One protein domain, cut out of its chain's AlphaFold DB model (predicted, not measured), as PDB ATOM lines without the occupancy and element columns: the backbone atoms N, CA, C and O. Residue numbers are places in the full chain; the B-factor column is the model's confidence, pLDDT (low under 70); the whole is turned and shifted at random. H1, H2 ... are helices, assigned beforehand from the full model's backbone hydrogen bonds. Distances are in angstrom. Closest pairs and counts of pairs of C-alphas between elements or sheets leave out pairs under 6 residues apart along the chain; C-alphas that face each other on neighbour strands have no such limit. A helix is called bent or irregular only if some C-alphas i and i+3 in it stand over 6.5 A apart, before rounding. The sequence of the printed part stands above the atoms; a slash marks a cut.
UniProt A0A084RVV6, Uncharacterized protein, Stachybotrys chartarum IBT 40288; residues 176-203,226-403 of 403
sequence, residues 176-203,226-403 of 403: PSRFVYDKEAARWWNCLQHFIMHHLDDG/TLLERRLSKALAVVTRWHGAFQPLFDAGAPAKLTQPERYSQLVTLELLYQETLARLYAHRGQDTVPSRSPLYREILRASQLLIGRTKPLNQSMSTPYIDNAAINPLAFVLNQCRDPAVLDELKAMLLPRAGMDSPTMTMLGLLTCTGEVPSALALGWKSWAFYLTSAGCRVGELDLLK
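What this domain is: This is residues 176 to 203 and 226 to 403 of the 403 residues of an uncharacterized protein of Stachybotrys chartarum IBT 40288 (UniProt A0A084RVV6). Seven helices or arms, H1, H2a, H3, H4, H5, H6 and H7, stack in an up-and-down bundle, each running against the one before it in the chain. H3 lies between the pair H1 and H2a on one side and the pair H4 and H5 on the other, H6 and H7 come beyond, and H8 crosses H5 and H7 steeply. The printed part has 206 residues with eight named helices, H1 to H8 in chain order, and no named strand; the class is all helix. The whole is compact, with a radius of gyration of the C-alphas of 18.1 A and spans of 62 by 43 by 27 A.

Where its parts are: H1, residues 182 to 198, begins at C-alpha 182 (35.311, -21.202, -2.346) and is 24.5 A long. H2, residues 226 to 256, was assigned as one helix by its hydrogen bonds but is bent, C-alphas 245 and 248 being 6.9 A apart; its arms are H2a, residues 226 to 245, 28.9 A, and H2b, residues 248 to 256. H2b is irregular, with C-alphas 252 and 255 6.7 A apart. H3 is residues 261 to 283, 32.1 A; H4 294 to 310, 24.6 A; H5 325 to 337; H6 341 to 354; H7 359 to 369. H6 is only just irregular, with C-alphas 350 and 353 6.9 A apart. H8, residues 376 to 391, 22.5 A, ends at C-alpha 391 (35.332, -37.786, -3.664).

How they stand to each other: H5 is the hub, touching H3, H4, H6, H7 and H8. H4 and H5 form a hairpin, closest at the C-alphas of Ser 304 and Ala 327, 4.8 A. H3 and H4 form another, closest at Pro 261 and Ala 303, C-alphas 5.1 A apart. H2a touches H1 with residues 235 to 242 alone, opposite ways at a shallow tilt of 5 degrees; the closest C-alphas are those of Ile 196 and Ala 235, 6.0 A. H6 and H7 form a hairpin, closest at the C-alphas of Leu 351 and Thr 361, 6.2 A. H8 touches H7 with residues 378 to 382 alone, at a steep tilt of 64 degrees; the closest C-alphas are those of Thr 363 and Gly 381, 6.3 A. H1 and H8 are apart. Every O i to N i+4 pair is within hydrogen-bond range in H1, H2a, H3, H4, H7 and H8; the counts are 3 of 5 in H2b, 8 of 9 in H5 and 8 of 10 in H6.

The domain as a whole: The C-alphas farthest apart are those of Thr 226 and Gln 316, 64.4 A. Residues 204 to 225 are not printed, with 15.7 A between C-alphas 203 and 226. H4 to H5 is a long link. Mean pLDDT of the printed part is 81.1; it is under 70 in 38 residues, among them 312 to 322, 371 to 381 and 396 to 403.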
ATOM      1  N   PRO A 176      29.852 -20.101   9.629       88.31
ATOM      2  CA  PRO A 176      29.961 -18.651   9.598       88.31
ATOM      3  C   PRO A 176      28.793 -18.035   8.822       88.31
ATOM      4  O   PRO A 176      28.174 -18.671   7.971       88.31
ATOM      5  N   SER A 177      28.494 -16.769   9.106       90.81
ATOM      6  CA  SER A 177      27.448 -16.022   8.397       90.81
ATOM      7  C   SER A 177      27.846 -15.623   6.976       90.81
ATOM      8  O   SER A 177      26.985 -15.208   6.206       90.81
ATOM      9  N   ARG A 178      29.139 -15.707   6.634       93.38
ATOM     10  CA  ARG A 178      29.711 -15.402   5.315       93.38
ATOM     11  C   ARG A 178      30.949 -16.261   5.084       93.38
ATOM     12  O   ARG A 178      31.761 -16.389   5.997       93.38
ATOM     13  N   PHE A 179      31.118 -16.777   3.870       93.56
ATOM     14  CA  PHE A 179      32.345 -17.476   3.475       93.56
ATOM     15  C   PHE A 179      33.370 -16.515   2.868       93.56
ATOM     16  O   PHE A 179      33.023 -15.590   2.130       93.56
ATOM     17  N   VAL A 180      34.644 -16.749   3.172       88.69
ATOM     18  CA  VAL A 180      35.776 -15.945   2.692       88.69
ATOM     19  C   VAL A 180      36.277 -16.459   1.340       88.69
ATOM     20  O   VAL A 180      36.682 -15.671   0.485       88.69
ATOM     21  N   TYR A 181      36.247 -17.777   1.126       88.56
ATOM     22  CA  TYR A 181      36.736 -18.421  -0.093       88.56
ATOM     23  C   TYR A 181      35.922 -19.670  -0.467       88.56
ATOM     24  O   TYR A 181      35.178 -20.233   0.332       88.56
ATOM     25  N   ASP A 182      36.062 -20.103  -1.717       88.56
ATOM     26  CA  ASP A 182      35.311 -21.202  -2.346       88.56
ATOM     27  C   ASP A 182      35.494 -22.555  -1.647       88.56
ATOM     28  O   ASP A 182      34.514 -23.264  -1.411       88.56
ATOM     29  N   LYS A 183      36.722 -22.896  -1.239       84.38
ATOM     30  CA  LYS A 183      36.980 -24.128  -0.477       84.38
ATOM     31  C   LYS A 183      36.282 -24.140   0.888       84.38
ATOM     32  O   LYS A 183      35.858 -25.201   1.335       84.38
ATOM     33  N   GLU A 184      36.154 -22.993   1.560       85.56
ATOM     34  CA  GLU A 184      35.417 -22.902   2.829       85.56
ATOM     35  C   GLU A 184      33.930 -23.192   2.606       85.56
ATOM     36  O   GLU A 184      33.356 -24.019   3.316       85.56
ATOM     37  N   ALA A 185      33.335 -22.587   1.572       90.94
ATOM     38  CA  ALA A 185      31.947 -22.840   1.199       90.94
ATOM     39  C   ALA A 185      31.699 -24.327   0.888       90.94
ATOM     40  O   ALA A 185      30.742 -24.912   1.401       90.94
ATOM     41  N   ALA A 186      32.594 -24.960   0.118       87.00
ATOM     42  CA  ALA A 186      32.521 -26.385  -0.205       87.00
ATOM     43  C   ALA A 186      32.630 -27.281   1.042       87.00
ATOM     44  O   ALA A 186      31.844 -28.210   1.209       87.00
ATOM     45  N   ARG A 187      33.551 -26.986   1.970       81.50
ATOM     46  CA  ARG A 187      33.673 -27.744   3.230       81.50
ATOM     47  C   ARG A 187      32.397 -27.677   4.061       81.50
ATOM     48  O   ARG A 187      31.926 -28.716   4.518       81.50
ATOM     49  N   TRP A 188      31.823 -26.484   4.224       85.56
ATOM     50  CA  TRP A 188      30.561 -26.310   4.948       85.56
ATOM     51  C   TRP A 188      29.375 -26.957   4.239       85.56
ATOM     52  O   TRP A 188      28.484 -27.467   4.916       85.56
ATOM     53  N   TRP A 189      29.392 -27.009   2.906       88.12
ATOM     54  CA  TRP A 189      28.403 -27.754   2.131       88.12
ATOM     55  C   TRP A 189      28.438 -29.252   2.463       88.12
ATOM     56  O   TRP A 189      27.401 -29.856   2.722       88.12
ATOM     57  N   ASN A 190      29.628 -29.848   2.559       79.81
ATOM     58  CA  ASN A 190      29.756 -31.253   2.950       79.81
ATOM     59  C   ASN A 190      29.318 -31.492   4.405       79.81
ATOM     60  O   ASN A 190      28.573 -32.432   4.673       79.81
ATOM     61  N   CYS A 191      29.693 -30.609   5.341       77.62
ATOM     62  CA  CYS A 191      29.211 -30.670   6.730       77.62
ATOM     63  C   CYS A 191      27.675 -30.662   6.805       77.62
ATOM     64  O   CYS A 191      27.075 -31.437   7.550       77.62
ATOM     65  N   LEU A 192      27.048 -29.769   6.036       84.38
ATOM     66  CA  LEU A 192      25.600 -29.627   5.929       84.38
ATOM     67  C   LEU A 192      24.952 -30.906   5.396       84.38
ATOM     68  O   LEU A 192      24.022 -31.420   6.011       84.38
ATOM     69  N   GLN A 193      25.443 -31.422   4.270       80.69
ATOM     70  CA  GLN A 193      24.921 -32.638   3.645       80.69
ATOM     71  C   GLN A 193      25.020 -33.829   4.605       80.69
ATOM     72  O   GLN A 193      24.051 -34.566   4.778       80.69
ATOM     73  N   HIS A 194      26.146 -33.965   5.310       75.75
ATOM     74  CA  HIS A 194      26.337 -35.010   6.315       75.75
ATOM     75  C   HIS A 194      25.318 -34.890   7.454       75.75
ATOM     76  O   HIS A 194      24.696 -35.874   7.847       75.75
ATOM     77  N   PHE A 195      25.103 -33.672   7.957       77.31
ATOM     78  CA  PHE A 195      24.102 -33.411   8.987       77.31
ATOM     79  C   PHE A 195      22.686 -33.767   8.528       77.31
ATOM     80  O   PHE A 195      21.970 -34.446   9.262       77.31
ATOM     81  N   ILE A 196      22.303 -33.366   7.312       78.62
ATOM     82  CA  ILE A 196      20.986 -33.676   6.741       78.62
ATOM     83  C   ILE A 196      20.794 -35.192   6.598       78.62
ATOM     84  O   ILE A 196      19.727 -35.707   6.907       78.62
ATOM     85  N   MET A 197      21.823 -35.926   6.174       74.38
ATOM     86  CA  MET A 197      21.714 -37.372   5.950       74.38
ATOM     87  C   MET A 197      21.756 -38.217   7.229       74.38
ATOM     88  O   MET A 197      21.263 -39.345   7.218       74.38
ATOM     89  N   HIS A 198      22.378 -37.730   8.307       71.25
ATOM     90  CA  HIS A 198      22.719 -38.589   9.449       71.25
ATOM     91  C   HIS A 198      22.314 -38.064  10.826       71.25
ATOM     92  O   HIS A 198      22.260 -38.857  11.765       71.25
ATOM     93  N   HIS A 199      22.051 -36.764  10.961       71.62
ATOM     94  CA  HIS A 199      21.954 -36.098  12.263       71.62
ATOM     95  C   HIS A 199      20.721 -35.192  12.412       71.62
ATOM     96  O   HIS A 199      20.640 -34.439  13.381       71.62
ATOM     97  N   LEU A 200      19.740 -35.251  11.501       72.31
ATOM     98  CA  LEU A 200      18.501 -34.458  11.624       72.31
ATOM     99  C   LEU A 200      17.706 -34.767  12.905       72.31
ATOM    100  O   LEU A 200      17.028 -33.880  13.445       72.31
ATOM    101  N   ASP A 201      17.810 -36.008  13.386       68.19
ATOM    102  CA  ASP A 201      17.102 -36.510  14.568       68.19
ATOM    103  C   ASP A 201      17.938 -36.490  15.848       68.19
ATOM    104  O   ASP A 201      17.399 -36.745  16.927       68.19
ATOM    105  N   ASP A 202      19.234 -36.179  15.761       65.50
ATOM    106  CA  ASP A 202      20.072 -36.034  16.947       65.50
ATOM    107  C   ASP A 202      19.522 -34.848  17.755       65.50
ATOM    108  O   ASP A 202      19.602 -33.696  17.317       65.50
ATOM    109  N   GLY A 203      18.889 -35.159  18.894       50.50
ATOM    110  CA  GLY A 203      18.072 -34.236  19.689       50.50
ATOM    111  C   GLY A 203      18.747 -32.909  20.063       50.50
ATOM    112  O   GLY A 203      19.953 -32.735  19.878       50.50
ATOM    113  N   THR A 226       4.178 -35.529  10.613       75.06
ATOM    114  CA  THR A 226       4.707 -34.510  11.543       75.06
ATOM    115  C   THR A 226       6.211 -34.645  11.790       75.06
ATOM    116  O   THR A 226       6.889 -33.644  12.035       75.06
ATOM    117  N   LEU A 227       6.751 -35.866  11.704       77.00
ATOM    118  CA  LEU A 227       8.193 -36.117  11.751       77.00
ATOM    119  C   LEU A 227       8.851 -35.658  10.444       77.00
ATOM    120  O   LEU A 227       9.849 -34.935  10.484       77.00
ATOM    121  N   LEU A 228       8.261 -36.030   9.304       79.12
ATOM    122  CA  LEU A 228       8.724 -35.639   7.976       79.12
ATOM    123  C   LEU A 228       8.764 -34.115   7.833       79.12
ATOM    124  O   LEU A 228       9.806 -33.569   7.479       79.12
ATOM    125  N   GLU A 229       7.689 -33.405   8.193       84.38
ATOM    126  CA  GLU A 229       7.676 -31.937   8.126       84.38
ATOM    127  C   GLU A 229       8.698 -31.282   9.061       84.38
ATOM    128  O   GLU A 229       9.308 -30.266   8.708       84.38
ATOM    129  N   ARG A 230       8.957 -31.872  10.234       83.50
ATOM    130  CA  ARG A 230      10.017 -31.399  11.134       83.50
ATOM    131  C   ARG A 230      11.402 -31.585  10.508       83.50
ATOM    132  O   ARG A 230      12.198 -30.644  10.524       83.50
ATOM    133  N   ARG A 231      11.693 -32.768   9.950       83.50
ATOM    134  CA  ARG A 231      12.960 -33.076   9.256       83.50
ATOM    135  C   ARG A 231      13.158 -32.152   8.048       83.50
ATOM    136  O   ARG A 231      14.222 -31.547   7.918       83.50
ATOM    137  N   LEU A 232      12.116 -31.964   7.237       85.94
ATOM    138  CA  LEU A 232      12.096 -31.048   6.093       85.94
ATOM    139  C   LEU A 232      12.376 -29.606   6.504       85.94
ATOM    140  O   LEU A 232      13.248 -28.958   5.929       85.94
ATOM    141  N   SER A 233      11.667 -29.108   7.517       87.44
ATOM    142  CA  SER A 233      11.822 -27.729   7.988       87.44
ATOM    143  C   SER A 233      13.232 -27.470   8.516       87.44
ATOM    144  O   SER A 233      13.835 -26.449   8.179       87.44
ATOM    145  N   LYS A 234      13.805 -28.420   9.270       86.75
ATOM    146  CA  LYS A 234      15.207 -28.353   9.704       86.75
ATOM    147  C   LYS A 234      16.161 -28.341   8.508       86.75
ATOM    148  O   LYS A 234      17.003 -27.452   8.427       86.75
ATOM    149  N   ALA A 235      16.024 -29.283   7.572       87.81
ATOM    150  CA  ALA A 235      16.891 -29.368   6.396       87.81
ATOM    151  C   ALA A 235      16.853 -28.073   5.568       87.81
ATOM    152  O   ALA A 235      17.903 -27.498   5.278       87.81
ATOM    153  N   LEU A 236      15.656 -27.556   5.273       89.69
ATOM    154  CA  LEU A 236      15.461 -26.294   4.554       89.69
ATOM    155  C   LEU A 236      16.099 -25.106   5.282       89.69
ATOM    156  O   LEU A 236      16.756 -24.285   4.638       89.69
ATOM    157  N   ALA A 237      15.954 -25.017   6.608       89.81
ATOM    158  CA  ALA A 237      16.541 -23.932   7.393       89.81
ATOM    159  C   ALA A 237      18.071 -23.913   7.276       89.81
ATOM    160  O   ALA A 237      18.668 -22.856   7.054       89.81
ATOM    161  N   VAL A 238      18.720 -25.078   7.373       89.50
ATOM    162  CA  VAL A 238      20.181 -25.128   7.278       89.50
ATOM    163  C   VAL A 238      20.675 -24.914   5.841       89.50
ATOM    164  O   VAL A 238      21.640 -24.176   5.638       89.50
ATOM    165  N   VAL A 239      19.992 -25.482   4.843       91.56
ATOM    166  CA  VAL A 239      20.295 -25.259   3.416       91.56
ATOM    167  C   VAL A 239      20.189 -23.772   3.059       91.56
ATOM    168  O   VAL A 239      21.089 -23.220   2.428       91.56
ATOM    169  N   THR A 240      19.149 -23.093   3.547       91.94
ATOM    170  CA  THR A 240      18.955 -21.647   3.351       91.94
ATOM    171  C   THR A 240      20.045 -20.831   4.043       91.94
ATOM    172  O   THR A 240      20.581 -19.890   3.462       91.94
ATOM    173  N   ARG A 241      20.434 -21.206   5.270       93.94
ATOM    174  CA  ARG A 241      21.518 -20.530   5.997       93.94
ATOM    175  C   ARG A 241      22.856 -20.647   5.264       93.94
ATOM    176  O   ARG A 241      23.602 -19.672   5.225       93.94
ATOM    177  N   TRP A 242      23.160 -21.812   4.690       95.06
ATOM    178  CA  TRP A 242      24.379 -22.001   3.899       95.06
ATOM    179  C   TRP A 242      24.367 -21.111   2.653       95.06
ATOM    180  O   TRP A 242      25.352 -20.422   2.389       95.06
ATOM    181  N   HIS A 243      23.237 -21.054   1.939       96.00
ATOM    182  CA  HIS A 243      23.100 -20.213   0.746       96.00
ATOM    183  C   HIS A 243      23.251 -18.727   1.067       96.00
ATOM    184  O   HIS A 243      24.009 -18.035   0.395       96.00
ATOM    185  N   GLY A 244      22.662 -18.255   2.170       96.25
ATOM    186  CA  GLY A 244      22.854 -16.880   2.642       96.25
ATOM    187  C   GLY A 244      24.321 -16.522   2.920       96.25
ATOM    188  O   GLY A 244      24.750 -15.409   2.615       96.25
ATOM    189  N   ALA A 245      25.116 -17.464   3.439       96.06
ATOM    190  CA  ALA A 245      26.554 -17.274   3.646       96.06
ATOM    191  C   ALA A 245      27.376 -17.356   2.344       96.06
ATOM    192  O   ALA A 245      28.439 -16.731   2.244       96.06
ATOM    193  N   PHE A 246      26.888 -18.112   1.358       97.44
ATOM    194  CA  PHE A 246      27.520 -18.347   0.060       97.44
ATOM    195  C   PHE A 246      27.239 -17.253  -0.975       97.44
ATOM    196  O   PHE A 246      28.149 -16.885  -1.719       97.44
ATOM    197  N   GLN A 247      26.032 -16.686  -1.000       96.19
ATOM    198  CA  GLN A 247      25.589 -15.734  -2.022       96.19
ATOM    199  C   GLN A 247      26.579 -14.575  -2.261       96.19
ATOM    200  O   GLN A 247      26.933 -14.338  -3.418       96.19
ATOM    201  N   PRO A 248      27.142 -13.911  -1.224       95.94
ATOM    202  CA  PRO A 248      28.104 -12.830  -1.447       95.94
ATOM    203  C   PRO A 248      29.371 -13.280  -2.189       95.94
ATOM    204  O   PRO A 248      29.986 -12.492  -2.908       95.94
ATOM    205  N   LEU A 249      29.786 -14.536  -1.996       95.31
ATOM    206  CA  LEU A 249      30.946 -15.117  -2.666       95.31
ATOM    207  C   LEU A 249      30.635 -15.439  -4.134       95.31
ATOM    208  O   LEU A 249      31.486 -15.214  -4.996       95.31
ATOM    209  N   PHE A 250      29.426 -15.936  -4.416       95.62
ATOM    210  CA  PHE A 250      28.957 -16.200  -5.775       95.62
ATOM    211  C   PHE A 250      28.877 -14.907  -6.600       95.62
ATOM    212  O   PHE A 250      29.477 -14.818  -7.676       95.62
ATOM    213  N   ASP A 251      28.245 -13.870  -6.046       94.81
ATOM    214  CA  ASP A 251      28.087 -12.564  -6.698       94.81
ATOM    215  C   ASP A 251      29.442 -11.909  -7.001       94.81
ATOM    216  O   ASP A 251      29.657 -11.362  -8.084       94.81
ATOM    217  N   ALA A 252      30.403 -12.021  -6.076       93.38
ATOM    218  CA  ALA A 252      31.763 -11.520  -6.270       93.38
ATOM    219  C   ALA A 252      32.560 -12.314  -7.326       93.38
ATOM    220  O   ALA A 252      33.514 -11.789  -7.905       93.38
ATOM    221  N   GLY A 253      32.198 -13.576  -7.573       90.94
ATOM    222  CA  GLY A 253      32.846 -14.439  -8.559       90.94
ATOM    223  C   GLY A 253      32.371 -14.210  -9.995       90.94
ATOM    224  O   GLY A 253      33.158 -14.385 -10.929       90.94
ATOM    225  N   ALA A 254      31.121 -13.780 -10.189       90.38
ATOM    226  CA  ALA A 254      30.513 -13.624 -11.513       90.38
ATOM    227  C   ALA A 254      31.280 -12.685 -12.474       90.38
ATOM    228  O   ALA A 254      31.469 -13.059 -13.639       90.38
ATOM    229  N   PRO A 255      31.812 -11.521 -12.038       92.88
ATOM    230  CA  PRO A 255      32.631 -10.662 -12.900       92.88
ATOM    231  C   PRO A 255      33.921 -11.336 -13.388       92.88
ATOM    232  O   PRO A 255      34.428 -11.013 -14.462       92.88
ATOM    233  N   ALA A 256      34.448 -12.299 -12.626       89.25
ATOM    234  CA  ALA A 256      35.705 -12.977 -12.914       89.25
ATOM    235  C   ALA A 256      35.546 -14.221 -13.807       89.25
ATOM    236  O   ALA A 256      36.540 -14.909 -14.047       89.25
ATOM    237  N   LYS A 257      34.349 -14.513 -14.340       91.69
ATOM    238  CA  LYS A 257      34.076 -15.737 -15.121       91.69
ATOM    239  C   LYS A 257      34.998 -15.951 -16.323       91.69
ATOM    240  O   LYS A 257      35.355 -17.082 -16.639       91.69
ATOM    241  N   LEU A 258      35.425 -14.866 -16.976       90.81
ATOM    242  CA  LEU A 258      36.363 -14.937 -18.096       90.81
ATOM    243  C   LEU A 258      37.811 -15.028 -17.622       90.81
ATOM    244  O   LEU A 258      38.613 -15.699 -18.255       90.81
ATOM    245  N   THR A 259      38.191 -14.373 -16.527       91.06
ATOM    246  CA  THR A 259      39.585 -14.347 -16.059       91.06
ATOM    247  C   THR A 259      39.950 -15.592 -15.253       91.06
ATOM    248  O   THR A 259      41.032 -16.142 -15.444       91.06
ATOM    249  N   GLN A 260      39.033 -16.074 -14.412       90.56
ATOM    250  CA  GLN A 260      39.191 -17.203 -13.487       90.56
ATOM    251  C   GLN A 260      38.085 -18.260 -13.712       90.56
ATOM    252  O   GLN A 260      37.270 -18.493 -12.818       90.56
ATOM    253  N   PRO A 261      38.027 -18.906 -14.895       91.31
ATOM    254  CA  PRO A 261      36.954 -19.841 -15.240       91.31
ATOM    255  C   PRO A 261      36.916 -21.090 -14.348       91.31
ATOM    256  O   PRO A 261      35.833 -21.592 -14.088       91.31
ATOM    257  N   GLU A 262      38.055 -21.555 -13.821       90.25
ATOM    258  CA  GLU A 262      38.113 -22.679 -12.867       90.25
ATOM    259  C   GLU A 262      37.360 -22.348 -11.575       90.25
ATOM    260  O   GLU A 262      36.412 -23.038 -11.202       90.25
ATOM    261  N   ARG A 263      37.725 -21.230 -10.937       90.75
ATOM    262  CA  ARG A 263      37.063 -20.749  -9.722       90.75
ATOM    263  C   ARG A 263      35.581 -20.479  -9.963       90.75
ATOM    264  O   ARG A 263      34.748 -20.859  -9.148       90.75
ATOM    265  N   TYR A 264      35.242 -19.833 -11.077       93.56
ATOM    266  CA  TYR A 264      33.847 -19.564 -11.412       93.56
ATOM    267  C   TYR A 264      33.055 -20.859 -11.628       93.56
ATOM    268  O   TYR A 264      31.961 -20.989 -11.088       93.56
ATOM    269  N   SER A 265      33.624 -21.849 -12.323       92.06
ATOM    270  CA  SER A 265      32.987 -23.158 -12.486       92.06
ATOM    271  C   SER A 265      32.709 -23.825 -11.141       92.06
ATOM    272  O   SER A 265      31.619 -24.352 -10.955       92.06
ATOM    273  N   GLN A 266      33.644 -23.757 -10.185       90.12
ATOM    274  CA  GLN A 266      33.439 -24.288  -8.834       90.12
ATOM    275  C   GLN A 266      32.279 -23.591  -8.106       90.12
ATOM    276  O   GLN A 266      31.468 -24.254  -7.461       90.12
ATOM    277  N   LEU A 267      32.172 -22.262  -8.223       94.19
ATOM    278  CA  LEU A 267      31.064 -21.495  -7.642       94.19
ATOM    279  C   LEU A 267      29.718 -21.884  -8.274       94.19
ATOM    280  O   LEU A 267      28.747 -22.093  -7.555       94.19
ATOM    281  N   VAL A 268      29.662 -22.051  -9.598       94.50
ATOM    282  CA  VAL A 268      28.447 -22.514 -10.293       94.50
ATOM    283  C   VAL A 268      28.085 -23.946  -9.894       94.50
ATOM    284  O   VAL A 268      26.908 -24.243  -9.705       94.50
ATOM    285  N   THR A 269      29.066 -24.835  -9.705       91.81
ATOM    286  CA  THR A 269      28.818 -26.192  -9.193       91.81
ATOM    287  C   THR A 269      28.228 -26.167  -7.782       91.81
ATOM    288  O   THR A 269      27.283 -26.905  -7.518       91.81
ATOM    289  N   LEU A 270      28.729 -25.310  -6.888       92.31
ATOM    290  CA  LEU A 270      28.177 -25.138  -5.538       92.31
ATOM    291  C   LEU A 270      26.743 -24.586  -5.558       92.31
ATOM    292  O   LEU A 270      25.885 -25.101  -4.843       92.31
ATOM    293  N   GLU A 271      26.462 -23.605  -6.417       94.25
ATOM    294  CA  GLU A 271      25.102 -23.089  -6.610       94.25
ATOM    295  C   GLU A 271      24.160 -24.181  -7.141       94.25
ATOM    296  O   GLU A 271      23.053 -24.359  -6.640       94.25
ATOM    297  N   LEU A 272      24.608 -24.987  -8.107       91.94
ATOM    298  CA  LEU A 272      23.826 -26.118  -8.608       91.94
ATOM    299  C   LEU A 272      23.585 -27.185  -7.539       91.94
ATOM    300  O   LEU A 272      22.472 -27.691  -7.443       91.94
ATOM    301  N   LEU A 273      24.584 -27.518  -6.718       89.06
ATOM    302  CA  LEU A 273      24.418 -28.444  -5.592       89.06
ATOM    303  C   LEU A 273      23.326 -27.955  -4.625       89.06
ATOM    304  O   LEU A 273      22.486 -28.752  -4.191       89.06
ATOM    305  N   TYR A 274      23.301 -26.650  -4.342       91.75
ATOM    306  CA  TYR A 274      22.239 -26.007  -3.573       91.75
ATOM    307  C   TYR A 274      20.871 -26.141  -4.249       91.75
ATOM    308  O   TYR A 274      19.954 -26.693  -3.638       91.75
ATOM    309  N   GLN A 275      20.738 -25.728  -5.512       91.19
ATOM    310  CA  GLN A 275      19.463 -25.761  -6.245       91.19
ATOM    311  C   GLN A 275      18.929 -27.192  -6.432       91.19
ATOM    312  O   GLN A 275      17.723 -27.432  -6.370       91.19
ATOM    313  N   GLU A 276      19.810 -28.172  -6.640       87.19
ATOM    314  CA  GLU A 276      19.448 -29.592  -6.709       87.19
ATOM    315  C   GLU A 276      18.974 -30.139  -5.360       87.19
ATOM    316  O   GLU A 276      17.970 -30.849  -5.298       87.19
ATOM    317  N   THR A 277      19.644 -29.771  -4.267       86.81
ATOM    318  CA  THR A 277      19.211 -30.142  -2.911       86.81
ATOM    319  C   THR A 277      17.859 -29.515  -2.588       86.81
ATOM    320  O   THR A 277      16.963 -30.196  -2.096       86.81
ATOM    321  N   LEU A 278      17.690 -28.233  -2.907       88.56
ATOM    322  CA  LEU A 278      16.464 -27.490  -2.658       88.56
ATOM    323  C   LEU A 278      15.274 -28.094  -3.415       88.56
ATOM    324  O   LEU A 278      14.221 -28.314  -2.820       88.56
ATOM    325  N   ALA A 279      15.456 -28.439  -4.693       85.69
ATOM    326  CA  ALA A 279      14.426 -29.102  -5.490       85.69
ATOM    327  C   ALA A 279      14.005 -30.450  -4.906       85.69
ATOM    328  O   ALA A 279      12.814 -30.739  -4.846       85.69
ATOM    329  N   ARG A 280      14.953 -31.255  -4.412       83.62
ATOM    330  CA  ARG A 280      14.629 -32.529  -3.750       83.62
ATOM    331  C   ARG A 280      13.844 -32.318  -2.459       83.62
ATOM    332  O   ARG A 280      12.862 -33.015  -2.230       83.62
ATOM    333  N   LEU A 281      14.226 -31.331  -1.646       85.31
ATOM    334  CA  LEU A 281      13.488 -30.987  -0.426       85.31
ATOM    335  C   LEU A 281      12.058 -30.511  -0.732       85.31
ATOM    336  O   LEU A 281      11.127 -30.903  -0.033       85.31
ATOM    337  N   TYR A 282      11.853 -29.710  -1.781       85.06
ATOM    338  CA  TYR A 282      10.509 -29.291  -2.198       85.06
ATOM    339  C   TYR A 282       9.696 -30.414  -2.848       85.06
ATOM    340  O   TYR A 282       8.487 -30.488  -2.623       85.06
ATOM    341  N   ALA A 283      10.342 -31.341  -3.558       83.19
ATOM    342  CA  ALA A 283       9.677 -32.518  -4.111       83.19
ATOM    343  C   ALA A 283       9.037 -33.384  -3.012       83.19
ATOM    344  O   ALA A 283       7.930 -33.882  -3.199       83.19
ATOM    345  N   HIS A 284       9.653 -33.483  -1.826       80.00
ATOM    346  CA  HIS A 284       9.039 -34.138  -0.661       80.00
ATOM    347  C   HIS A 284       7.761 -33.449  -0.157       80.00
ATOM    348  O   HIS A 284       6.943 -34.094   0.492       80.00
ATOM    349  N   ARG A 285       7.558 -32.165  -0.477       80.00
ATOM    350  CA  ARG A 285       6.308 -31.426  -0.223       80.00
ATOM    351  C   ARG A 285       5.316 -31.497  -1.386       80.00
ATOM    352  O   ARG A 285       4.292 -30.820  -1.350       80.00
ATOM    353  N   GLY A 286       5.632 -32.246  -2.445       75.88
ATOM    354  CA  GLY A 286       4.865 -32.244  -3.693       75.88
ATOM    355  C   GLY A 286       4.899 -30.899  -4.426       75.88
ATOM    356  O   GLY A 286       3.994 -30.606  -5.203       75.88
ATOM    357  N   GLN A 287       5.904 -30.058  -4.157       76.88
ATOM    358  CA  GLN A 287       6.065 -28.746  -4.782       76.88
ATOM    359  C   GLN A 287       7.115 -28.821  -5.893       76.88
ATOM    360  O   GLN A 287       8.263 -29.176  -5.637       76.88
ATOM    361  N   ASP A 288       6.737 -28.425  -7.109       65.56
ATOM    362  CA  ASP A 288       7.649 -28.289  -8.255       65.56
ATOM    363  C   ASP A 288       7.951 -26.805  -8.528       65.56
ATOM    364  O   ASP A 288       7.686 -26.256  -9.594       65.56
ATOM    365  N   THR A 289       8.390 -26.095  -7.488       64.44
ATOM    366  CA  THR A 289       8.504 -24.625  -7.483       64.44
ATOM    367  C   THR A 289       9.910 -24.111  -7.791       64.44
ATOM    368  O   THR A 289      10.137 -22.900  -7.748       64.44
ATOM    369  N   VAL A 290      10.874 -24.986  -8.095       68.56
ATOM    370  CA  VAL A 290      12.270 -24.566  -8.283       68.56
ATOM    371  C   VAL A 290      12.501 -24.055  -9.711       68.56
ATOM    372  O   VAL A 290      12.115 -24.726 -10.669       68.56
ATOM    373  N   PRO A 291      13.147 -22.882  -9.889       76.81
ATOM    374  CA  PRO A 291      13.483 -22.356 -11.206       76.81
ATOM    375  C   PRO A 291      14.274 -23.345 -12.067       76.81
ATOM    376  O   PRO A 291      15.034 -24.178 -11.567       76.81
ATOM    377  N   SER A 292      14.156 -23.201 -13.390       83.56
ATOM    378  CA  SER A 292      14.968 -23.990 -14.316       83.56
ATOM    379  C   SER A 292      16.460 -23.790 -14.035       83.56
ATOM    380  O   SER A 292      16.974 -22.671 -14.047       83.56
ATOM    381  N   ARG A 293      17.163 -24.906 -13.833       90.88
ATOM    382  CA  ARG A 293      18.610 -24.961 -13.572       90.88
ATOM    383  C   ARG A 293      19.442 -24.987 -14.856       90.88
ATOM    384  O   ARG A 293      20.661 -24.825 -14.805       90.88
ATOM    385  N   SER A 294      18.805 -25.141 -16.022       89.81
ATOM    386  CA  SER A 294      19.468 -25.187 -17.333       89.81
ATOM    387  C   SER A 294      20.425 -24.018 -17.607       89.81
ATOM    388  O   SER A 294      21.491 -24.265 -18.174       89.81
ATOM    389  N   PRO A 295      20.134 -22.758 -17.213       94.06
ATOM    390  CA  PRO A 295      21.084 -21.659 -17.383       94.06
ATOM    391  C   PRO A 295      22.407 -21.879 -16.635       94.06
ATOM    392  O   PRO A 295      23.467 -21.622 -17.200       94.06
ATOM    393  N   LEU A 296      22.359 -22.408 -15.408       93.69
ATOM    394  CA  LEU A 296      23.553 -22.695 -14.608       93.69
ATOM    395  C   LEU A 296      24.356 -23.860 -15.195       93.69
ATOM    396  O   LEU A 296      25.581 -23.788 -15.274       93.69
ATOM    397  N   TYR A 297      23.683 -24.901 -15.697       94.94
ATOM    398  CA  TYR A 297      24.370 -25.978 -16.413       94.94
ATOM    399  C   TYR A 297      25.111 -25.461 -17.656       94.94
ATOM    400  O   TYR A 297      26.259 -25.840 -17.890       94.94
ATOM    401  N   ARG A 298      24.510 -24.538 -18.420       95.94
ATOM    402  CA  ARG A 298      25.185 -23.897 -19.561       95.94
ATOM    403  C   ARG A 298      26.364 -23.021 -19.138       95.94
ATOM    404  O   ARG A 298      27.346 -22.949 -19.873       95.94
ATOM    405  N   GLU A 299      26.315 -22.379 -17.971       95.38
ATOM    406  CA  GLU A 299      27.477 -21.658 -17.427       95.38
ATOM    407  C   GLU A 299      28.647 -22.608 -17.126       95.38
ATOM    408  O   GLU A 299      29.782 -22.263 -17.460       95.38
ATOM    409  N   ILE A 300      28.387 -23.820 -16.611       94.38
ATOM    410  CA  ILE A 300      29.425 -24.860 -16.492       94.38
ATOM    411  C   ILE A 300      30.011 -25.191 -17.866       94.38
ATOM    412  O   ILE A 300      31.229 -25.153 -18.030       94.38
ATOM    413  N   LEU A 301      29.169 -25.471 -18.867       94.75
ATOM    414  CA  LEU A 301      29.651 -25.805 -20.212       94.75
ATOM    415  C   LEU A 301      30.538 -24.685 -20.786       94.75
ATOM    416  O   LEU A 301      31.611 -24.952 -21.327       94.75
ATOM    417  N   ARG A 302      30.147 -23.418 -20.608       94.75
ATOM    418  CA  ARG A 302      30.943 -22.254 -21.036       94.75
ATOM    419  C   ARG A 302      32.279 -22.160 -20.298       94.75
ATOM    420  O   ARG A 302      33.307 -21.948 -20.942       94.75
ATOM    421  N   ALA A 303      32.283 -22.318 -18.976       93.19
ATOM    422  CA  ALA A 303      33.504 -22.265 -18.174       93.19
ATOM    423  C   ALA A 303      34.468 -23.407 -18.539       93.19
ATOM    424  O   ALA A 303      35.652 -23.156 -18.780       93.19
ATOM    425  N   SER A 304      33.957 -24.632 -18.687       91.62
ATOM    426  CA  SER A 304      34.736 -25.790 -19.137       91.62
ATOM    427  C   SER A 304      35.294 -25.595 -20.544       91.62
ATOM    428  O   SER A 304      36.464 -25.883 -20.781       91.62
ATOM    429  N   GLN A 305      34.518 -25.027 -21.472       90.00
ATOM    430  CA  GLN A 305      35.004 -24.716 -22.819       90.00
ATOM    431  C   GLN A 305      36.167 -23.711 -22.795       90.00
ATOM    432  O   GLN A 305      37.132 -23.869 -23.547       90.00
ATOM    433  N   LEU A 306      36.112 -22.696 -21.924       90.25
ATOM    434  CA  LEU A 306      37.212 -21.742 -21.739       90.25
ATOM    435  C   LEU A 306      38.460 -22.409 -21.151       90.25
ATOM    436  O   LEU A 306      39.566 -22.106 -21.594       90.25
ATOM    437  N   LEU A 307      38.297 -23.307 -20.175       88.50
ATOM    438  CA  LEU A 307      39.403 -24.073 -19.589       88.50
ATOM    439  C   LEU A 307      40.074 -24.965 -20.634       88.50
ATOM    440  O   LEU A 307      41.288 -24.896 -20.813       88.50
ATOM    441  N   ILE A 308      39.278 -25.716 -21.393       84.62
ATOM    442  CA  ILE A 308      39.759 -26.578 -22.477       84.62
ATOM    443  C   ILE A 308      40.433 -25.754 -23.584       84.62
ATOM    444  O   ILE A 308      41.430 -26.177 -24.160       84.62
ATOM    445  N   GLY A 309      39.927 -24.556 -23.891       82.00
ATOM    446  CA  GLY A 309      40.572 -23.647 -24.844       82.00
ATOM    447  C   GLY A 309      41.921 -23.099 -24.360       82.00
ATOM    448  O   GLY A 309      42.723 -22.640 -25.172       82.00
ATOM    449  N   ARG A 310      42.183 -23.137 -23.048       82.88
ATOM    450  CA  ARG A 310      43.434 -22.681 -22.423       82.88
ATOM    451  C   ARG A 310      44.439 -23.803 -22.187       82.88
ATOM    452  O   ARG A 310      45.614 -23.501 -21.962       82.88
ATOM    453  N   THR A 311      44.021 -25.068 -22.219       74.12
ATOM    454  CA  THR A 311      44.948 -26.187 -22.052       74.12
ATOM    455  C   THR A 311      45.838 -26.327 -23.286       74.12
ATOM    456  O   THR A 311      45.399 -26.261 -24.434       74.12
ATOM    457  N   LYS A 312      47.143 -26.494 -23.053       65.88
ATOM    458  CA  LYS A 312      48.099 -26.792 -24.124       65.88
ATOM    459  C   LYS A 312      48.065 -28.293 -24.436       65.88
ATOM    460  O   LYS A 312      47.914 -29.091 -23.505       65.88
ATOM    461  N   PRO A 313      48.260 -28.704 -25.700       64.38
ATOM    462  CA  PRO A 313      48.491 -30.106 -26.022       64.38
ATOM    463  C   PRO A 313      49.688 -30.656 -25.233       64.38
ATOM    464  O   PRO A 313      50.707 -29.978 -25.096       64.38
ATOM    465  N   LEU A 314      49.582 -31.886 -24.714       58.00
ATOM    466  CA  LEU A 314      50.654 -32.518 -23.925       58.00
ATOM    467  C   LEU A 314      51.917 -32.798 -24.754       58.00
ATOM    468  O   LEU A 314      53.003 -32.932 -24.196       58.00
ATOM    469  N   ASN A 315      51.786 -32.903 -26.076       57.53
ATOM    470  CA  ASN A 315      52.895 -33.045 -27.009       57.53
ATOM    471  C   ASN A 315      52.537 -32.397 -28.360       57.53
ATOM    472  O   ASN A 315      51.366 -32.167 -28.657       57.53
ATOM    473  N   GLN A 316      53.550 -32.113 -29.183       56.19
ATOM    474  CA  GLN A 316      53.382 -31.475 -30.500       56.19
ATOM    475  C   GLN A 316      52.596 -32.340 -31.507       56.19
ATOM    476  O   GLN A 316      52.131 -31.822 -32.514       56.19
ATOM    477  N   SER A 317      52.431 -33.641 -31.237       56.72
ATOM    478  CA  SER A 317      51.666 -34.574 -32.074       56.72
ATOM    479  C   SER A 317      50.165 -34.625 -31.761       56.72
ATOM    480  O   SER A 317      49.420 -35.227 -32.529       56.72
ATOM    481  N   MET A 318      49.700 -34.025 -30.659       55.94
ATOM    482  CA  MET A 318      48.271 -33.949 -30.343       55.94
ATOM    483  C   MET A 318      47.687 -32.634 -30.867       55.94
ATOM    484  O   MET A 318      48.062 -31.555 -30.418       55.94
ATOM    485  N   SER A 319      46.748 -32.726 -31.811       54.44
ATOM    486  CA  SER A 319      46.041 -31.569 -32.381       54.44
ATOM    487  C   SER A 319      44.947 -31.013 -31.461       54.44
ATOM    488  O   SER A 319      44.595 -29.839 -31.578       54.44
ATOM    489  N   THR A 320      44.443 -31.817 -30.518       58.28
ATOM    490  CA  THR A 320      43.363 -31.440 -29.594       58.28
ATOM    491  C   THR A 320      43.878 -31.381 -28.147       58.28
ATOM    492  O   THR A 320      44.547 -32.319 -27.706       58.28
ATOM    493  N   PRO A 321      43.583 -30.313 -27.377       59.44
ATOM    494  CA  PRO A 321      43.929 -30.238 -25.958       59.44
ATOM    495  C   PRO A 321      43.251 -31.339 -25.132       59.44
ATOM    496  O   PRO A 321      42.093 -31.680 -25.382       59.44
ATOM    497  N   TYR A 322      43.954 -31.863 -24.122       65.44
ATOM    498  CA  TYR A 322      43.367 -32.779 -23.139       65.44
ATOM    499  C   TYR A 322      42.459 -32.018 -22.157       65.44
ATOM    500  O   TYR A 322      42.661 -30.820 -21.922       65.44
ATOM    501  N   ILE A 323      41.473 -32.713 -21.579       70.19
ATOM    502  CA  ILE A 323      40.609 -32.166 -20.525       70.19
ATOM    503  C   ILE A 323      41.264 -32.448 -19.169       70.19
ATOM    504  O   ILE A 323      41.554 -33.598 -18.837       70.19
ATOM    505  N   ASP A 324      41.542 -31.404 -18.392       74.44
ATOM    506  CA  ASP A 324      42.061 -31.551 -17.034       74.44
ATOM    507  C   ASP A 324      40.937 -31.822 -16.020       74.44
ATOM    508  O   ASP A 324      39.750 -31.760 -16.338       74.44
ATOM    509  N   ASN A 325      41.301 -32.112 -14.767       75.69
ATOM    510  CA  ASN A 325      40.295 -32.380 -13.740       75.69
ATOM    511  C   ASN A 325      39.400 -31.160 -13.446       75.69
ATOM    512  O   ASN A 325      38.247 -31.327 -13.055       75.69
ATOM    513  N   ALA A 326      39.917 -29.942 -13.643       79.56
ATOM    514  CA  ALA A 326      39.167 -28.710 -13.421       79.56
ATOM    515  C   ALA A 326      37.996 -28.572 -14.406       79.56
ATOM    516  O   ALA A 326      36.935 -28.086 -14.024       79.56
ATOM    517  N   ALA A 327      38.157 -29.047 -15.644       84.31
ATOM    518  CA  ALA A 327      37.077 -29.115 -16.623       84.31
ATOM    519  C   ALA A 327      36.278 -30.430 -16.550       84.31
ATOM    520  O   ALA A 327      35.076 -30.414 -16.812       84.31
ATOM    521  N   ILE A 328      36.890 -31.561 -16.179       83.75
ATOM    522  CA  ILE A 328      36.194 -32.857 -16.168       83.75
ATOM    523  C   ILE A 328      35.156 -32.965 -15.042       83.75
ATOM    524  O   ILE A 328      34.070 -33.494 -15.281       83.75
ATOM    525  N   ASN A 329      35.443 -32.448 -13.836       83.62
ATOM    526  CA  ASN A 329      34.544 -32.600 -12.681       83.62
ATOM    527  C   ASN A 329      33.204 -31.903 -12.919       83.62
ATOM    528  O   ASN A 329      32.166 -32.541 -12.732       83.62
ATOM    529  N   PRO A 330      33.190 -30.635 -13.378       88.06
ATOM    530  CA  PRO A 330      31.941 -29.944 -13.654       88.06
ATOM    531  C   PRO A 330      31.161 -30.597 -14.801       88.06
ATOM    532  O   PRO A 330      29.942 -30.704 -14.717       88.06
ATOM    533  N   LEU A 331      31.832 -31.102 -15.845       89.25
ATOM    534  CA  LEU A 331      31.161 -31.792 -16.958       89.25
ATOM    535  C   LEU A 331      30.521 -33.114 -16.515       89.25
ATOM    536  O   LEU A 331      29.375 -33.391 -16.869       89.25
ATOM    537  N   ALA A 332      31.219 -33.894 -15.688       83.38
ATOM    538  CA  ALA A 332      30.671 -35.108 -15.093       83.38
ATOM    539  C   ALA A 332      29.488 -34.800 -14.153       83.38
ATOM    540  O   ALA A 332      28.525 -35.567 -14.102       83.38
ATOM    541  N   PHE A 333      29.512 -33.656 -13.458       83.69
ATOM    542  CA  PHE A 333      28.362 -33.172 -12.692       83.69
ATOM    543  C   PHE A 333      27.153 -32.882 -13.594       83.69
ATOM    544  O   PHE A 333      26.055 -33.358 -13.294       83.69
ATOM    545  N   VAL A 334      27.343 -32.161 -14.711       88.25
ATOM    546  CA  VAL A 334      26.267 -31.888 -15.688       88.25
ATOM    547  C   VAL A 334      25.674 -33.190 -16.208       88.25
ATOM    548  O   VAL A 334      24.457 -33.348 -16.175       88.25
ATOM    549  N   LEU A 335      26.517 -34.139 -16.624       84.81
ATOM    550  CA  LEU A 335      26.071 -35.450 -17.099       84.81
ATOM    551  C   LEU A 335      25.182 -36.164 -16.071       84.81
ATOM    552  O   LEU A 335      24.190 -36.790 -16.427       84.81
ATOM    553  N   ASN A 336      25.546 -36.073 -14.792       78.56
ATOM    554  CA  ASN A 336      24.866 -36.795 -13.728       78.56
ATOM    555  C   ASN A 336      23.527 -36.159 -13.325       78.56
ATOM    556  O   ASN A 336      22.532 -36.863 -13.127       78.56
ATOM    557  N   GLN A 337      23.486 -34.831 -13.210       80.69
ATOM    558  CA  GLN A 337      22.344 -34.115 -12.629       80.69
ATOM    559  C   GLN A 337      21.398 -33.518 -13.677       80.69
ATOM    560  O   GLN A 337      20.194 -33.437 -13.443       80.69
ATOM    561  N   CYS A 338      21.903 -33.132 -14.850       85.25
ATOM    562  CA  CYS A 338      21.084 -32.465 -15.851       85.25
ATOM    563  C   CYS A 338      20.071 -33.432 -16.484       85.25
ATOM    564  O   CYS A 338      20.362 -34.601 -16.753       85.25
ATOM    565  N   ARG A 339      18.859 -32.927 -16.720       84.06
ATOM    566  CA  ARG A 339      17.777 -33.632 -17.426       84.06
ATOM    567  C   ARG A 339      17.289 -32.876 -18.664       84.06
ATOM    568  O   ARG A 339      16.393 -33.361 -19.339       84.06
ATOM    569  N   ASP A 340      17.863 -31.707 -18.959       87.12
ATOM    570  CA  ASP A 340      17.533 -30.904 -20.141       87.12
ATOM    571  C   ASP A 340      18.243 -31.488 -21.378       87.12
ATOM    572  O   ASP A 340      19.477 -31.421 -21.445       87.12
ATOM    573  N   PRO A 341      17.505 -32.035 -22.365       89.12
ATOM    574  CA  PRO A 341      18.105 -32.644 -23.548       89.12
ATOM    575  C   PRO A 341      18.997 -31.680 -24.333       89.12
ATOM    576  O   PRO A 341      20.054 -32.086 -24.801       89.12
ATOM    577  N   ALA A 342      18.638 -30.394 -24.411       94.81
ATOM    578  CA  ALA A 342      19.419 -29.415 -25.162       94.81
ATOM    579  C   ALA A 342      20.796 -29.185 -24.524       94.81
ATOM    580  O   ALA A 342      21.801 -29.076 -25.221       94.81
ATOM    581  N   VAL A 343      20.863 -29.158 -23.189       93.62
ATOM    582  CA  VAL A 343      22.137 -29.044 -22.460       93.62
ATOM    583  C   VAL A 343      22.975 -30.314 -22.621       93.62
ATOM    584  O   VAL A 343      24.194 -30.232 -22.774       93.62
ATOM    585  N   LEU A 344      22.342 -31.489 -22.603       90.81
ATOM    586  CA  LEU A 344      23.033 -32.764 -22.808       90.81
ATOM    587  C   LEU A 344      23.562 -32.909 -24.245       90.81
ATOM    588  O   LEU A 344      24.661 -33.431 -24.434       90.81
ATOM    589  N   ASP A 345      22.845 -32.388 -25.240       93.19
ATOM    590  CA  ASP A 345      23.310 -32.316 -26.627       93.19
ATOM    591  C   ASP A 345      24.492 -31.346 -26.786       93.19
ATOM    592  O   ASP A 345      25.477 -31.682 -27.450       93.19
ATOM    593  N   GLU A 346      24.456 -30.182 -26.126       95.00
ATOM    594  CA  GLU A 346      25.598 -29.254 -26.061       95.00
ATOM    595  C   GLU A 346      26.833 -29.929 -25.426       95.00
ATOM    596  O   GLU A 346      27.944 -29.847 -25.964       95.00
ATOM    597  N   LEU A 347      26.645 -30.656 -24.318       93.00
ATOM    598  CA  LEU A 347      27.699 -31.442 -23.670       93.00
ATOM    599  C   LEU A 347      28.254 -32.517 -24.614       93.00
ATOM    600  O   LEU A 347      29.470 -32.651 -24.769       93.00
ATOM    601  N   LYS A 348      27.379 -33.266 -25.290       91.81
ATOM    602  CA  LYS A 348      27.769 -34.294 -26.262       91.81
ATOM    603  C   LYS A 348      28.601 -33.701 -27.400       91.81
ATOM    604  O   LYS A 348      29.648 -34.257 -27.734       91.81
ATOM    605  N   ALA A 349      28.184 -32.563 -27.954       91.31
ATOM    606  CA  ALA A 349      28.922 -31.855 -28.999       91.31
ATOM    607  C   ALA A 349      30.312 -31.392 -28.525       91.31
ATOM    608  O   ALA A 349      31.270 -31.418 -29.298       91.31
ATOM    609  N   MET A 350      30.451 -31.029 -27.246       88.81
ATOM    610  CA  MET A 350      31.741 -30.684 -26.641       88.81
ATOM    611  C   MET A 350      32.670 -31.900 -26.488       88.81
ATOM    612  O   MET A 350      33.881 -31.783 -26.707       88.81
ATOM    613  N   LEU A 351      32.135 -33.068 -26.125       88.00
ATOM    614  CA  LEU A 351      32.925 -34.281 -25.876       88.00
ATOM    615  C   LEU A 351      33.290 -35.043 -27.162       88.00
ATOM    616  O   LEU A 351      34.355 -35.654 -27.224       88.00
ATOM    617  N   LEU A 352      32.451 -34.990 -28.203       87.31
ATOM    618  CA  LEU A 352      32.618 -35.783 -29.429       87.31
ATOM    619  C   LEU A 352      33.983 -35.597 -30.129       87.31
ATOM    620  O   LEU A 352      34.614 -36.609 -30.442       87.31
ATOM    621  N   PRO A 353      34.530 -34.373 -30.300       84.25
ATOM    622  CA  PRO A 353      35.857 -34.176 -30.898       84.25
ATOM    623  C   PRO A 353      37.019 -34.753 -30.068       84.25
ATOM    624  O   PRO A 353      38.172 -34.688 -30.488       84.25
ATOM    625  N   ARG A 354      36.731 -35.258 -28.862       78.56
ATOM    626  CA  ARG A 354      37.698 -35.711 -27.853       78.56
ATOM    627  C   ARG A 354      37.499 -37.179 -27.459       78.56
ATOM    628  O   ARG A 354      38.208 -37.667 -26.581       78.56
ATOM    629  N   ALA A 355      36.607 -37.899 -28.144       71.00
ATOM    630  CA  ALA A 355      36.217 -39.298 -27.923       71.00
ATOM    631  C   ALA A 355      37.336 -40.350 -28.130       71.00
ATOM    632  O   ALA A 355      37.085 -41.493 -28.465       71.00
ATOM    633  N   GLY A 356      38.601 -39.989 -27.979       67.12
ATOM    634  CA  GLY A 356      39.733 -40.918 -28.033       67.12
ATOM    635  C   GLY A 356      40.959 -40.409 -27.285       67.12
ATOM    636  O   GLY A 356      42.010 -41.039 -27.334       67.12
ATOM    637  N   MET A 357      40.834 -39.262 -26.612       68.81
ATOM    638  CA  MET A 357      41.953 -38.558 -25.990       68.81
ATOM    639  C   MET A 357      42.214 -39.055 -24.572       68.81
ATOM    640  O   MET A 357      43.365 -39.180 -24.153       68.81
ATOM    641  N   ASP A 358      41.146 -39.349 -23.833       70.88
ATOM    642  CA  ASP A 358      41.217 -39.786 -22.449       70.88
ATOM    643  C   ASP A 358      40.018 -40.674 -22.077       70.88
ATOM    644  O   ASP A 358      38.932 -40.599 -22.661       70.88
ATOM    645  N   SER A 359      40.244 -41.563 -21.105       71.38
ATOM    646  CA  SER A 359      39.218 -42.486 -20.607       71.38
ATOM    647  C   SER A 359      37.993 -41.761 -20.034       71.38
ATOM    648  O   SER A 359      36.887 -42.216 -20.325       71.38
ATOM    649  N   PRO A 360      38.133 -40.663 -19.261       77.06
ATOM    650  CA  PRO A 360      36.990 -39.908 -18.762       77.06
ATOM    651  C   PRO A 360      36.002 -39.456 -19.849       77.06
ATOM    652  O   PRO A 360      34.809 -39.759 -19.771       77.06
ATOM    653  N   THR A 361      36.497 -38.786 -20.888       79.25
ATOM    654  CA  THR A 361      35.695 -38.298 -22.015       79.25
ATOM    655  C   THR A 361      34.986 -39.444 -22.724       79.25
ATOM    656  O   THR A 361      33.793 -39.352 -23.021       79.25
ATOM    657  N   MET A 362      35.702 -40.549 -22.941       78.75
ATOM    658  CA  MET A 362      35.146 -41.744 -23.567       78.75
ATOM    659  C   MET A 362      34.000 -42.356 -22.769       78.75
ATOM    660  O   MET A 362      32.961 -42.691 -23.335       78.75
ATOM    661  N   THR A 363      34.156 -42.474 -21.451       77.69
ATOM    662  CA  THR A 363      33.097 -43.007 -20.593       77.69
ATOM    663  C   THR A 363      31.879 -42.084 -20.572       77.69
ATOM    664  O   THR A 363      30.762 -42.572 -20.717       77.69
ATOM    665  N   MET A 364      32.069 -40.765 -20.447       81.56
ATOM    666  CA  MET A 364      30.957 -39.802 -20.454       81.56
ATOM    667  C   MET A 364      30.192 -39.808 -21.781       81.56
ATOM    668  O   MET A 364      28.964 -39.823 -21.781       81.56
ATOM    669  N   LEU A 365      30.899 -39.849 -22.915       84.12
ATOM    670  CA  LEU A 365      30.256 -39.943 -24.225       84.12
ATOM    671  C   LEU A 365      29.518 -41.276 -24.394       84.12
ATOM    672  O   LEU A 365      28.383 -41.289 -24.867       84.12
ATOM    673  N   GLY A 366      30.127 -42.385 -23.964       78.25
ATOM    674  CA  GLY A 366      29.483 -43.697 -23.951       78.25
ATOM    675  C   GLY A 366      28.151 -43.665 -23.199       78.25
ATOM    676  O   GLY A 366      27.141 -44.106 -23.737       78.25
ATOM    677  N   LEU A 367      28.121 -43.044 -22.017       77.81
ATOM    678  CA  LEU A 367      26.903 -42.865 -21.218       77.81
ATOM    679  C   LEU A 367      25.851 -41.980 -21.910       77.81
ATOM    680  O   LEU A 367      24.674 -42.317 -21.878       77.81
ATOM    681  N   LEU A 368      26.259 -40.897 -22.584       81.62
ATOM    682  CA  LEU A 368      25.350 -40.015 -23.343       81.62
ATOM    683  C   LEU A 368      24.762 -40.665 -24.601       81.62
ATOM    684  O   LEU A 368      23.720 -40.241 -25.094       81.62
ATOM    685  N   THR A 369      25.470 -41.632 -25.181       80.31
ATOM    686  CA  THR A 369      25.085 -42.272 -26.451       80.31
ATOM    687  C   THR A 369      24.417 -43.628 -26.277       80.31
ATOM    688  O   THR A 369      23.880 -44.158 -27.248       80.31
ATOM    689  N   CYS A 370      24.441 -44.194 -25.070       73.94
ATOM    690  CA  CYS A 370      23.876 -45.506 -24.804       73.94
ATOM    691  C   CYS A 370      22.348 -45.464 -24.920       73.94
ATOM    692  O   CYS A 370      21.668 -44.820 -24.125       73.94
ATOM    693  N   THR A 371      21.805 -46.180 -25.901       65.75
ATOM    694  CA  THR A 371      20.364 -46.397 -26.062       65.75
ATOM    695  C   THR A 371      20.042 -47.850 -25.710       65.75
ATOM    696  O   THR A 371      20.503 -48.752 -26.407       65.75
ATOM    697  N   GLY A 372      19.261 -48.085 -24.652       66.25
ATOM    698  CA  GLY A 372      18.903 -49.434 -24.183       66.25
ATOM    699  C   GLY A 372      19.689 -49.883 -22.945       66.25
ATOM    700  O   GLY A 372      20.045 -49.054 -22.109       66.25
ATOM    701  N   GLU A 373      19.926 -51.193 -22.804       62.03
ATOM    702  CA  GLU A 373      20.673 -51.752 -21.668       62.03
ATOM    703  C   GLU A 373      22.115 -51.234 -21.646       62.03
ATOM    704  O   GLU A 373      22.853 -51.367 -22.623       62.03
ATOM    705  N   VAL A 374      22.522 -50.650 -20.516       63.91
ATOM    706  CA  VAL A 374      23.884 -50.143 -20.331       63.91
ATOM    707  C   VAL A 374      24.846 -51.333 -20.263       63.91
ATOM    708  O   VAL A 374      24.721 -52.155 -19.351       63.91
ATOM    709  N   PRO A 375      25.836 -51.436 -21.169       67.69
ATOM    710  CA  PRO A 375      26.860 -52.468 -21.091       67.69
ATOM    711  C   PRO A 375      27.515 -52.484 -19.708       67.69
ATOM    712  O   PRO A 375      27.827 -51.423 -19.164       67.69
ATOM    713  N   SER A 376      27.811 -53.669 -19.170       66.56
ATOM    714  CA  SER A 376      28.447 -53.819 -17.848       66.56
ATOM    715  C   SER A 376      29.711 -52.959 -17.681       66.56
ATOM    716  O   SER A 376      29.960 -52.422 -16.608       66.56
ATOM    717  N   ALA A 377      30.455 -52.729 -18.770       64.31
ATOM    718  CA  ALA A 377      31.611 -51.827 -18.832       64.31
ATOM    719  C   ALA A 377      31.279 -50.387 -18.456       64.31
ATOM    720  O   ALA A 377      32.000 -49.731 -17.706       64.31
ATOM    721  N   LEU A 378      30.201 -49.884 -19.056       66.69
ATOM    722  CA  LEU A 378      29.742 -48.516 -18.904       66.69
ATOM    723  C   LEU A 378      29.051 -48.350 -17.555       66.69
ATOM    724  O   LEU A 378      29.234 -47.313 -16.930       66.69
ATOM    725  N   ALA A 379      28.375 -49.388 -17.054       67.81
ATOM    726  CA  ALA A 379      27.867 -49.426 -15.684       67.81
ATOM    727  C   ALA A 379      29.009 -49.364 -14.648       67.81
ATOM    728  O   ALA A 379      28.938 -48.603 -13.682       67.81
ATOM    729  N   LEU A 380      30.115 -50.078 -14.879       67.88
ATOM    730  CA  LEU A 380      31.306 -50.012 -14.028       67.88
ATOM    731  C   LEU A 380      32.028 -48.658 -14.126       67.88
ATOM    732  O   LEU A 380      32.473 -48.092 -13.119       67.88
ATOM    733  N   GLY A 381      32.111 -48.104 -15.337       68.62
ATOM    734  CA  GLY A 381      32.570 -46.736 -15.565       68.62
ATOM    735  C   GLY A 381      31.717 -45.728 -14.794       68.62
ATOM    736  O   GLY A 381      32.256 -44.874 -14.095       68.62
ATOM    737  N   TRP A 382      30.393 -45.878 -14.838       70.44
ATOM    738  CA  TRP A 382      29.440 -45.057 -14.095       70.44
ATOM    739  C   TRP A 382      29.620 -45.160 -12.579       70.44
ATOM    740  O   TRP A 382      29.716 -44.134 -11.908       70.44
ATOM    741  N   LYS A 383      29.761 -46.373 -12.032       72.12
ATOM    742  CA  LYS A 383      30.046 -46.586 -10.601       72.12
ATOM    743  C   LYS A 383      31.326 -45.864 -10.171       72.12
ATOM    744  O   LYS A 383      31.364 -45.202  -9.132       72.12
ATOM    745  N   SER A 384      32.364 -45.942 -11.000       73.94
ATOM    746  CA  SER A 384      33.634 -45.245 -10.768       73.94
ATOM    747  C   SER A 384      33.465 -43.723 -10.808       73.94
ATOM    748  O   SER A 384      34.051 -43.022  -9.983       73.94
ATOM    749  N   TRP A 385      32.622 -43.210 -11.707       73.56
ATOM    750  CA  TRP A 385      32.265 -41.793 -11.780       73.56
ATOM    751  C   TRP A 385      31.458 -41.309 -10.582       73.56
ATOM    752  O   TRP A 385      31.751 -40.238 -10.060       73.56
ATOM    753  N   ALA A 386      30.495 -42.090 -10.099       72.19
ATOM    754  CA  ALA A 386      29.736 -41.757  -8.899       72.19
ATOM    755  C   ALA A 386      30.657 -41.652  -7.672       72.19
ATOM    756  O   ALA A 386      30.586 -40.677  -6.916       72.19
ATOM    757  N   PHE A 387      31.582 -42.606  -7.511       78.00
ATOM    758  CA  PHE A 387      32.621 -42.539  -6.481       78.00
ATOM    759  C   PHE A 387      33.519 -41.307  -6.658       78.00
ATOM    760  O   PHE A 387      33.752 -40.570  -5.700       78.00
ATOM    761  N   TYR A 388      33.980 -41.042  -7.881       78.81
ATOM    762  CA  TYR A 388      34.824 -39.891  -8.182       78.81
ATOM    763  C   TYR A 388      34.133 -38.559  -7.867       78.81
ATOM    764  O   TYR A 388      34.690 -37.739  -7.139       78.81
ATOM    765  N   LEU A 389      32.895 -38.368  -8.327       74.50
ATOM    766  CA  LEU A 389      32.084 -37.185  -8.038       74.50
ATOM    767  C   LEU A 389      31.862 -37.012  -6.536       74.50
ATOM    768  O   LEU A 389      31.980 -35.898  -6.032       74.50
ATOM    769  N   THR A 390      31.618 -38.109  -5.812       76.25
ATOM    770  CA  THR A 390      31.554 -38.087  -4.344       76.25
ATOM    771  C   THR A 390      32.874 -37.588  -3.766       76.25
ATOM    772  O   THR A 390      32.882 -36.619  -3.021       76.25
ATOM    773  N   SER A 391      34.006 -38.183  -4.154       79.00
ATOM    774  CA  SER A 391      35.332 -37.786  -3.664       79.00
ATOM    775  C   SER A 391      35.689 -36.329  -3.985       79.00
ATOM    776  O   SER A 391      36.373 -35.684  -3.195       79.00
ATOM    777  N   ALA A 392      35.179 -35.791  -5.095       76.31
ATOM    778  CA  ALA A 392      35.362 -34.405  -5.519       76.31
ATOM    779  C   ALA A 392      34.353 -33.423  -4.888       76.31
ATOM    780  O   ALA A 392      34.383 -32.237  -5.211       76.31
ATOM    781  N   GLY A 393      33.433 -33.889  -4.034       73.06
ATOM    782  CA  GLY A 393      32.382 -33.049  -3.443       73.06
ATOM    783  C   GLY A 393      31.338 -32.569  -4.459       73.06
ATOM    784  O   GLY A 393      30.591 -31.636  -4.190       73.06
ATOM    785  N   CYS A 394      31.278 -33.203  -5.630       72.62
ATOM    786  CA  CYS A 394      30.398 -32.873  -6.752       72.62
ATOM    787  C   CYS A 394      29.218 -33.855  -6.830       72.62
ATOM    788  O   CYS A 394      28.853 -34.331  -7.906       72.62
ATOM    789  N   ARG A 395      28.634 -34.217  -5.684       72.00
ATOM    790  CA  ARG A 395      27.478 -35.115  -5.618       72.00
ATOM    791  C   ARG A 395      26.379 -34.479  -4.790       72.00
ATOM    792  O   ARG A 395      26.627 -34.021  -3.686       72.00
ATOM    793  N   VAL A 396      25.163 -34.475  -5.322       62.66
ATOM    794  CA  VAL A 396      23.971 -34.168  -4.535       62.66
ATOM    795  C   VAL A 396      23.560 -35.489  -3.883       62.66
ATOM    796  O   VAL A 396      23.214 -36.428  -4.607       62.66
ATOM    797  N   GLY A 397      23.664 -35.599  -2.559       59.38
ATOM    798  CA  GLY A 397      23.347 -36.834  -1.833       59.38
ATOM    799  C   GLY A 397      21.891 -37.261  -2.017       59.38
ATOM    800  O   GLY A 397      21.028 -36.430  -2.319       59.38
ATOM    801  N   GLU A 398      21.604 -38.552  -1.852       59.22
ATOM    802  CA  GLU A 398      20.219 -39.000  -1.703       59.22
ATOM    803  C   GLU A 398      19.684 -38.509  -0.356       59.22
ATOM    804  O   GLU A 398      20.169 -38.891   0.711       59.22
ATOM    805  N   LEU A 399      18.703 -37.610  -0.418       57.53
ATOM    806  CA  LEU A 399      18.022 -37.073   0.752       57.53
ATOM    807  C   LEU A 399      16.940 -38.063   1.172       57.53
ATOM    808  O   LEU A 399      15.762 -37.862   0.903       57.53
ATOM    809  N   ASP A 400      17.336 -39.163   1.797       56.19
ATOM    810  CA  ASP A 400      16.361 -40.092   2.359       56.19
ATOM    811  C   ASP A 400      15.882 -39.573   3.722       56.19
ATOM    812  O   ASP A 400      16.407 -39.924   4.781       56.19
ATOM    813  N   LEU A 401      14.906 -38.662   3.678       55.28
ATOM    814  CA  LEU A 401      14.303 -38.039   4.860       55.28
ATOM    815  C   LEU A 401      13.388 -38.989   5.647       55.28
ATOM    816  O   LEU A 401      12.877 -38.591   6.696       55.28
ATOM    817  N   LEU A 402      13.175 -40.214   5.159       47.44
ATOM    818  CA  LEU A 402      12.293 -41.225   5.747       47.44
ATOM    819  C   LEU A 402      13.044 -42.481   6.233       47.44
ATOM    820  O   LEU A 402      12.382 -43.444   6.616       47.44
ATOM    821  N   LYS A 403      14.388 -42.468   6.277       47.78
ATOM    822  CA  LYS A 403      15.168 -43.510   6.979       47.78
ATOM    823  C   LYS A 403      14.747 -43.687   8.433       47.78
ATOM    824  O   LYS A 403      14.436 -42.662   9.107       47.78
TER     825      LYS A 403